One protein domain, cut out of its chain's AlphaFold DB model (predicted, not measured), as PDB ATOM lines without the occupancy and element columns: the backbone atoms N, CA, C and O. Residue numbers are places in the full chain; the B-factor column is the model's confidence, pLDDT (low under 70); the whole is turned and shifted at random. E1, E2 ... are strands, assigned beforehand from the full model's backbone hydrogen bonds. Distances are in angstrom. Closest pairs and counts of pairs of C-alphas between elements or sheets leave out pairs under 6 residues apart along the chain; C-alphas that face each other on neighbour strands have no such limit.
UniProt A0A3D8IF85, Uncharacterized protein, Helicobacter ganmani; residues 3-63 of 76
ATOM      1  N   GLY A   3     150.578 200.909 128.147       92.88
ATOM      2  CA  GLY A   3     150.376 199.620 127.526       92.88
ATOM      3  C   GLY A   3     148.955 199.128 127.705       92.88
ATOM      4  O   GLY A   3     148.153 199.722 128.417       92.88
ATOM      5  N   THR A   4     148.652 198.023 127.051       92.69
ATOM      6  CA  THR A   4     147.368 197.340 127.128       92.69
ATOM      7  C   THR A   4     147.583 195.984 127.776       92.69
ATOM      8  O   THR A   4     148.454 195.225 127.341       92.69
ATOM      9  N   ILE A   5     146.801 195.658 128.802       90.62
ATOM     10  CA  ILE A   5     146.814 194.321 129.396       90.62
ATOM     11  C   ILE A   5     146.293 193.332 128.352       90.62
ATOM     12  O   ILE A   5     145.227 193.521 127.772       90.62
ATOM     13  N   LEU A   6     147.071 192.288 128.081       89.94
ATOM     14  CA  LEU A   6     146.678 191.215 127.167       89.94
ATOM     15  C   LEU A   6     146.084 190.023 127.914       89.94
ATOM     16  O   LEU A   6     145.254 189.306 127.364       89.94
ATOM     17  N   SER A   7     146.611 189.757 129.105       85.69
ATOM     18  CA  SER A   7     146.258 188.631 129.963       85.69
ATOM     19  C   SER A   7     146.761 188.905 131.375       85.69
ATOM     20  O   SER A   7     147.597 189.787 131.590       85.69
ATOM     21  N   ASN A   8     146.325 188.092 132.335       82.50
ATOM     22  CA  ASN A   8     146.817 188.156 133.707       82.50
ATOM     23  C   ASN A   8     148.347 188.095 133.795       82.50
ATOM     24  O   ASN A   8     148.967 187.064 133.545       82.50
ATOM     25  N   GLY A   9     148.940 189.235 134.156       87.06
ATOM     26  CA  GLY A   9     150.379 189.412 134.307       87.06
ATOM     27  C   GLY A   9     151.155 189.672 133.015       87.06
ATOM     28  O   GLY A   9     152.384 189.665 133.053       87.06
ATOM     29  N   ILE A  10     150.488 189.913 131.879       92.00
ATOM     30  CA  ILE A  10     151.130 190.290 130.612       92.00
ATOM     31  C   ILE A  10     150.464 191.538 130.041       92.00
ATOM     32  O   ILE A  10     149.260 191.555 129.778       92.00
ATOM     33  N   LEU A  11     151.267 192.560 129.756       93.56
ATOM     34  CA  LEU A  11     150.846 193.741 129.013       93.56
ATOM     35  C   LEU A  11     151.706 193.949 127.773       93.56
ATOM     36  O   LEU A  11     152.848 193.495 127.686       93.56
ATOM     37  N   ARG A  12     151.146 194.646 126.792       94.19
ATOM     38  CA  ARG A  12     151.850 195.112 125.604       94.19
ATOM     39  C   ARG A  12     151.970 196.620 125.670       94.19
ATOM     40  O   ARG A  12     150.955 197.303 125.691       94.19
ATOM     41  N   ALA A  13     153.190 197.123 125.679       93.31
ATOM     42  CA  ALA A  13     153.442 198.551 125.673       93.31
ATOM     43  C   ALA A  13     153.224 199.163 124.280       93.31
ATOM     44  O   ALA A  13     153.187 198.454 123.267       93.31
ATOM     45  N   GLU A  14     153.102 200.490 124.224       91.00
ATOM     46  CA  GLU A  14     152.959 201.248 122.971       91.00
ATOM     47  C   GLU A  14     154.156 201.075 122.018       91.00
ATOM     48  O   GLU A  14     154.004 201.200 120.804       91.00
ATOM     49  N   ASP A  15     155.334 200.718 122.541       88.12
ATOM     50  CA  ASP A  15     156.528 200.402 121.746       88.12
ATOM     51  C   ASP A  15     156.445 199.039 121.021       88.12
ATOM     52  O   ASP A  15     157.318 198.683 120.228       88.12
ATOM     53  N   GLY A  16     155.383 198.269 121.278       88.38
ATOM     54  CA  GLY A  16     155.138 196.950 120.710       88.38
ATOM     55  C   GLY A  16     155.767 195.791 121.485       88.38
ATOM     56  O   GLY A  16     155.478 194.638 121.145       88.38
ATOM     57  N   LYS A  17     156.566 196.053 122.523       91.25
ATOM     58  CA  LYS A  17     157.140 195.028 123.398       91.25
ATOM     59  C   LYS A  17     156.124 194.541 124.421       91.25
ATOM     60  O   LYS A  17     155.118 195.187 124.718       91.25
ATOM     61  N   ARG A  18     156.392 193.350 124.946       93.38
ATOM     62  CA  ARG A  18     155.593 192.734 126.002       93.38
ATOM     63  C   ARG A  18     156.336 192.848 127.317       93.38
ATOM     64  O   ARG A  18     157.515 192.513 127.368       93.38
ATOM     65  N   TYR A  19     155.611 193.265 128.342       93.62
ATOM     66  CA  TYR A  19     156.101 193.347 129.703       93.62
ATOM     67  C   TYR A  19     155.277 192.428 130.590       93.62
ATOM     68  O   TYR A  19     154.064 192.278 130.404       93.62
ATOM     69  N   THR A  20     155.940 191.801 131.549       93.25
ATOM     70  CA  THR A  20     155.281 191.021 132.589       93.25
ATOM     71  C   THR A  20     155.023 191.903 133.798       93.25
ATOM     72  O   THR A  20     155.815 192.782 134.124       93.25
ATOM     73  N   PHE A  21     153.905 191.700 134.479       91.38
ATOM     74  CA  PHE A  21     153.583 192.433 135.699       91.38
ATOM     75  C   PHE A  21     152.968 191.503 136.734       91.38
ATOM     76  O   PHE A  21     152.463 190.428 136.411       91.38
ATOM     77  N   LYS A  22     152.997 191.925 137.994       89.88
ATOM     78  CA  LYS A  22     152.264 191.256 139.071       89.88
ATOM     79  C   LYS A  22     151.028 192.073 139.407       89.88
ATOM     80  O   LYS A  22     151.077 193.297 139.372       89.88
ATOM     81  N   LEU A  23     149.935 191.408 139.772       86.38
ATOM     82  CA  LEU A  23     148.708 192.094 140.201       86.38
ATOM     83  C   LEU A  23     148.963 193.031 141.396       86.38
ATOM     84  O   LEU A  23     148.344 194.082 141.486       86.38
ATOM     85  N   GLU A  24     149.921 192.684 142.260       88.38
ATOM     86  CA  GLU A  24     150.362 193.498 143.403       88.38
ATOM     87  C   GLU A  24     150.949 194.860 142.998       88.38
ATOM     88  O   GLU A  24     150.882 195.810 143.770       88.38
ATOM     89  N   GLU A  25     151.483 194.976 141.781       90.19
ATOM     90  CA  GLU A  25     152.021 196.232 141.253       90.19
ATOM     91  C   GLU A  25     150.914 197.179 140.770       90.19
ATOM     92  O   GLU A  25     151.184 198.352 140.511       90.19
ATOM     93  N   ILE A  26     149.674 196.693 140.620       89.88
ATOM     94  CA  ILE A  26     148.539 197.510 140.188       89.88
ATOM     95  C   ILE A  26     148.004 198.306 141.380       89.88
ATOM     96  O   ILE A  26     147.209 197.830 142.192       89.88
ATOM     97  N   GLN A  27     148.367 199.582 141.425       90.50
ATOM     98  CA  GLN A  27     148.062 200.494 142.527       90.50
ATOM     99  C   GLN A  27     146.563 200.745 142.715       90.50
ATOM    100  O   GLN A  27     146.088 201.025 143.815       90.50
ATOM    101  N   ASN A  28     145.794 200.680 141.629       88.75
ATOM    102  CA  ASN A  28     144.354 200.909 141.633       88.75
ATOM    103  C   ASN A  28     143.535 199.634 141.407       88.75
ATOM    104  O   ASN A  28     142.355 199.749 141.076       88.75
ATOM    105  N   LEU A  29     144.112 198.449 141.643       83.44
ATOM    106  CA  LEU A  29     143.429 197.168 141.443       83.44
ATOM    107  C   LEU A  29     142.120 197.092 142.223       83.44
ATOM    108  O   LEU A  29     141.108 196.691 141.671       83.44
ATOM    109  N   SER A  30     142.105 197.572 143.470       79.31
ATOM    110  CA  SER A  30     140.923 197.545 144.344       79.31
ATOM    111  C   SER A  30     139.723 198.333 143.806       79.31
ATOM    112  O   SER A  30     138.616 198.176 144.312       79.31
ATOM    113  N   LYS A  31     139.924 199.216 142.817       75.81
ATOM    114  CA  LYS A  31     138.835 199.946 142.145       75.81
ATOM    115  C   LYS A  31     138.171 199.128 141.041       75.81
ATOM    116  O   LYS A  31     137.077 199.480 140.607       75.81
ATOM    117  N   PHE A  32     138.822 198.064 140.596       72.56
ATOM    118  CA  PHE A  32     138.312 197.136 139.608       72.56
ATOM    119  C   PHE A  32     137.885 195.870 140.344       72.56
ATOM    120  O   PHE A  32     138.605 195.347 141.190       72.56
ATOM    121  N   SER A  33     136.677 195.386 140.060       64.50
ATOM    122  CA  SER A  33     136.236 194.092 140.584       64.50
ATOM    123  C   SER A  33     136.960 192.998 139.809       64.50
ATOM    124  O   SER A  33     136.416 192.454 138.860       64.50
ATOM    125  N   TYR A  34     138.220 192.745 140.161       61.28
ATOM    126  CA  TYR A  34     139.000 191.652 139.604       61.28
ATOM    127  C   TYR A  34     138.506 190.341 140.227       61.28
ATOM    128  O   TYR A  34     138.777 190.045 141.391       61.28
ATOM    129  N   THR A  35     137.726 189.587 139.461       59.84
ATOM    130  CA  THR A  35     137.305 188.218 139.779       59.84
ATOM    131  C   THR A  35     137.730 187.309 138.628       59.84
ATOM    132  O   THR A  35     138.016 187.802 137.540       59.84
ATOM    133  N   ASP A  36     137.751 185.987 138.824       55.97
ATOM    134  CA  ASP A  36     138.007 185.017 137.739       55.97
ATOM    135  C   ASP A  36     137.112 185.242 136.498       55.97
ATOM    136  O   ASP A  36     137.486 184.870 135.388       55.97
ATOM    137  N   GLU A  37     135.955 185.893 136.667       56.44
ATOM    138  CA  GLU A  37     135.010 186.236 135.596       56.44
ATOM    139  C   GLU A  37     135.235 187.638 134.988       56.44
ATOM    140  O   GLU A  37     134.726 187.933 133.908       56.44
ATOM    141  N   HIS A  38     136.008 188.503 135.652       63.16
ATOM    142  CA  HIS A  38     136.309 189.873 135.235       63.16
ATOM    143  C   HIS A  38     137.815 190.051 135.015       63.16
ATOM    144  O   HIS A  38     138.556 190.519 135.884       63.16
ATOM    145  N   SER A  39     138.265 189.684 133.818       71.00
ATOM    146  CA  SER A  39     139.642 189.900 133.379       71.00
ATOM    147  C   SER A  39     139.899 191.380 133.065       71.00
ATOM    148  O   SER A  39     139.029 192.084 132.554       71.00
ATOM    149  N   LEU A  40     141.115 191.855 133.344       82.25
ATOM    150  CA  LEU A  40     141.574 193.213 132.998       82.25
ATOM    151  C   LEU A  40     142.012 193.320 131.526       82.25
ATOM    152  O   LEU A  40     142.681 194.274 131.135       82.25
ATOM    153  N   ASP A  41     141.681 192.318 130.717       86.56
ATOM    154  CA  ASP A  41     142.140 192.191 129.343       86.56
ATOM    155  C   ASP A  41     141.578 193.324 128.485       86.56
ATOM    156  O   ASP A  41     140.395 193.656 128.535       86.56
ATOM    157  N   GLY A  42     142.448 193.942 127.694       85.81
ATOM    158  CA  GLY A  42     142.110 195.110 126.888       85.81
ATOM    159  C   GLY A  42     142.137 196.436 127.650       85.81
ATOM    160  O   GLY A  42     141.992 197.477 127.013       85.81
ATOM    161  N   MET A  43     142.370 196.447 128.969       86.88
ATOM    162  CA  MET A  43     142.506 197.703 129.708       86.88
ATOM    163  C   MET A  43     143.838 198.388 129.409       86.88
ATOM    164  O   MET A  43     144.905 197.767 129.437       86.88
ATOM    165  N   GLU A  44     143.771 199.692 129.153       91.69
ATOM    166  CA  GLU A  44     144.954 200.540 129.081       91.69
ATOM    167  C   GLU A  44     145.489 200.815 130.485       91.69
ATOM    168  O   GLU A  44     144.745 201.123 131.414       91.69
ATOM    169  N   VAL A  45     146.802 200.731 130.637       91.50
ATOM    170  CA  VAL A  45     147.512 200.988 131.886       91.50
ATOM    171  C   VAL A  45     148.676 201.927 131.620       91.50
ATOM    172  O   VAL A  45     149.318 201.842 130.574       91.50
ATOM    173  N   ASP A  46     148.965 202.810 132.566       93.69
ATOM    174  CA  ASP A  46     150.263 203.470 132.659       93.69
ATOM    175  C   ASP A  46     151.129 202.699 133.659       93.69
ATOM    176  O   ASP A  46     150.646 202.251 134.693       93.69
ATOM    177  N   PHE A  47     152.390 202.472 133.320       93.25
ATOM    178  CA  PHE A  47     153.321 201.672 134.101       93.25
ATOM    179  C   PHE A  47     154.749 202.211 133.984       93.25
ATOM    180  O   PHE A  47     155.098 202.934 133.039       93.25
ATOM    181  N   GLU A  48     155.596 201.825 134.930       93.38
ATOM    182  CA  GLU A  48     157.033 202.086 134.911       93.38
ATOM    183  C   GLU A  48     157.803 200.806 134.581       93.38
ATOM    184  O   GLU A  48     157.393 199.706 134.943       93.38
ATOM    185  N   GLN A  49     158.927 200.936 133.878       91.12
ATOM    186  CA  GLN A  49     159.814 199.803 133.638       91.12
ATOM    187  C   GLN A  49     160.559 199.446 134.928       91.12
ATOM    188  O   GLN A  49     161.107 200.329 135.594       91.12
ATOM    189  N   GLY A  50     160.604 198.157 135.252       88.81
ATOM    190  CA  GLY A  50     161.336 197.636 136.396       88.81
ATOM    191  C   GLY A  50     162.825 197.969 136.302       88.81
ATOM    192  O   GLY A  50     163.446 197.851 135.247       88.81
ATOM    193  N   LYS A  51     163.414 198.387 137.427       84.69
ATOM    194  CA  LYS A  51     164.859 198.672 137.512       84.69
ATOM    195  C   LYS A  51     165.711 197.405 137.573       84.69
ATOM    196  O   LYS A  51     166.881 197.451 137.210       84.69
ATOM    197  N   GLU A  52     165.140 196.316 138.082       85.06
ATOM    198  CA  GLU A  52     165.822 195.028 138.241       85.06
ATOM    199  C   GLU A  52     165.649 194.129 137.011       85.06
ATOM    200  O   GLU A  52     166.595 193.449 136.619       85.06
ATOM    201  N   ASP A  53     164.471 194.163 136.379       86.44
ATOM    202  CA  ASP A  53     164.177 193.417 135.158       86.44
ATOM    203  C   ASP A  53     163.552 194.347 134.115       86.44
ATOM    204  O   ASP A  53     162.453 194.879 134.295       86.44
ATOM    205  N   GLU A  54     164.264 194.542 133.005       84.00
ATOM    206  CA  GLU A  54     163.839 195.435 131.928       84.00
ATOM    207  C   GLU A  54     162.568 194.961 131.213       84.00
ATOM    208  O   GLU A  54     161.964 195.756 130.497       84.00
ATOM    209  N   ASN A  55     162.148 193.704 131.381       88.19
ATOM    210  CA  ASN A  55     160.901 193.179 130.818       88.19
ATOM    211  C   ASN A  55     159.765 193.166 131.845       88.19
ATOM    212  O   ASN A  55     158.658 192.737 131.518       88.19
ATOM    213  N   GLN A  56     160.014 193.630 133.070       92.38
ATOM    214  CA  GLN A  56     158.999 193.750 134.101       92.38
ATOM    215  C   GLN A  56     158.412 195.162 134.113       92.38
ATOM    216  O   GLN A  56     159.115 196.160 133.961       92.38
ATOM    217  N   ALA A  57     157.103 195.243 134.306       92.75
ATOM    218  CA  ALA A  57     156.385 196.471 134.582       92.75
ATOM    219  C   ALA A  57     156.075 196.558 136.082       92.75
ATOM    220  O   ALA A  57     155.610 195.590 136.690       92.75
ATOM    221  N   THR A  58     156.323 197.733 136.648       93.38
ATOM    222  CA  THR A  58     156.105 198.090 138.054       93.38
ATOM    223  C   THR A  58     155.235 199.339 138.152       93.38
ATOM    224  O   THR A  58     155.095 200.072 137.168       93.38
ATOM    225  N   SER A  59     154.662 199.608 139.326       92.81
ATOM    226  CA  SER A  59     153.823 200.802 139.558       92.81
ATOM    227  C   SER A  59     152.678 200.947 138.537       92.81
ATOM    228  O   SER A  59     152.468 202.019 137.970       92.81
ATOM    229  N   LEU A  60     151.945 199.868 138.256       92.12
ATOM    230  CA  LEU A  60     150.885 199.878 137.251       92.12
ATOM    231  C   LEU A  60     149.675 200.678 137.736       92.12
ATOM    232  O   LEU A  60     149.203 200.535 138.866       92.12
ATOM    233  N   PHE A  61     149.116 201.469 136.835       92.25
ATOM    234  CA  PHE A  61     147.910 202.238 137.059       92.25
ATOM    235  C   PHE A  61     146.961 202.048 135.885       92.25
ATOM    236  O   PHE A  61     147.218 202.513 134.776       92.25
ATOM    237  N   ILE A  62     145.839 201.375 136.126       89.75
ATOM    238  CA  ILE A  62     144.817 201.185 135.103       89.75
ATOM    239  C   ILE A  62     144.207 202.541 134.767       89.75
ATOM    240  O   ILE A  62     143.654 203.228 135.633       89.75
ATOM    241  N   LEU A  63     144.335 202.936 133.508       88.25
ATOM    242  CA  LEU A  63     143.733 204.145 132.995       88.25
ATOM    243  C   LEU A  63     142.243 203.867 132.777       88.25
ATOM    244  O   LEU A  63     141.886 202.815 132.245       88.25
TER     245      LEU A  63
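What this domain is: This is residues 3 to 63 of the 76 residues of an uncharacterized protein of Helicobacter ganmani (UniProt A0A3D8IF85). With little regular structure, the domain is one small sheet of five short strands, E1 to E5, curled like part of a barrel, with the long loop of residues 21 to 43 at one end. The printed part has 61 residues, 24 in strands, and no named helix: all strand, antiparallel, in the order E3, E2, E1, E4, E5. It is compact, with a radius of gyration of the C-alphas of 10.6 A and spans of 30 by 19 by 18 A.

How they stand to each other: E1, residues 3 to 7, is the hinge of a folded sheet, bent back on itself: E3, residues 18 to 20, and E2, residues 10 to 13, face E4, residues 44 to 49, and E5, residues 57 to 62. Hairpins E1-E2 and E2-E3 form a meander, each strand antiparallel to its predecessor; E4, antiparallel beside E1, completes a Greek key. Within hydrogen-bond range are N 4 and O 12, 2.8 A, N 19 and O 11, 2.8 A, N 3 and O 45, 2.9 A, and, in hairpin E4-E5, N 46 and O 61, 2.8 A. The closest C-alphas of edge strands E3 and E5, Tyr 19 and Ala 57, are 5.8 A apart.

Where its parts are: E1 begins at C-alpha 3 (150.376, 199.620, 127.526); E5 ends at C-alpha 62 (144.817, 201.185, 135.103). E4 measures 15.6 A, E5 12.5 A.

The domain as a whole: The printed part has no cut. The E3 to E4 link is long; its residues 33 to 38 have pLDDT under 70.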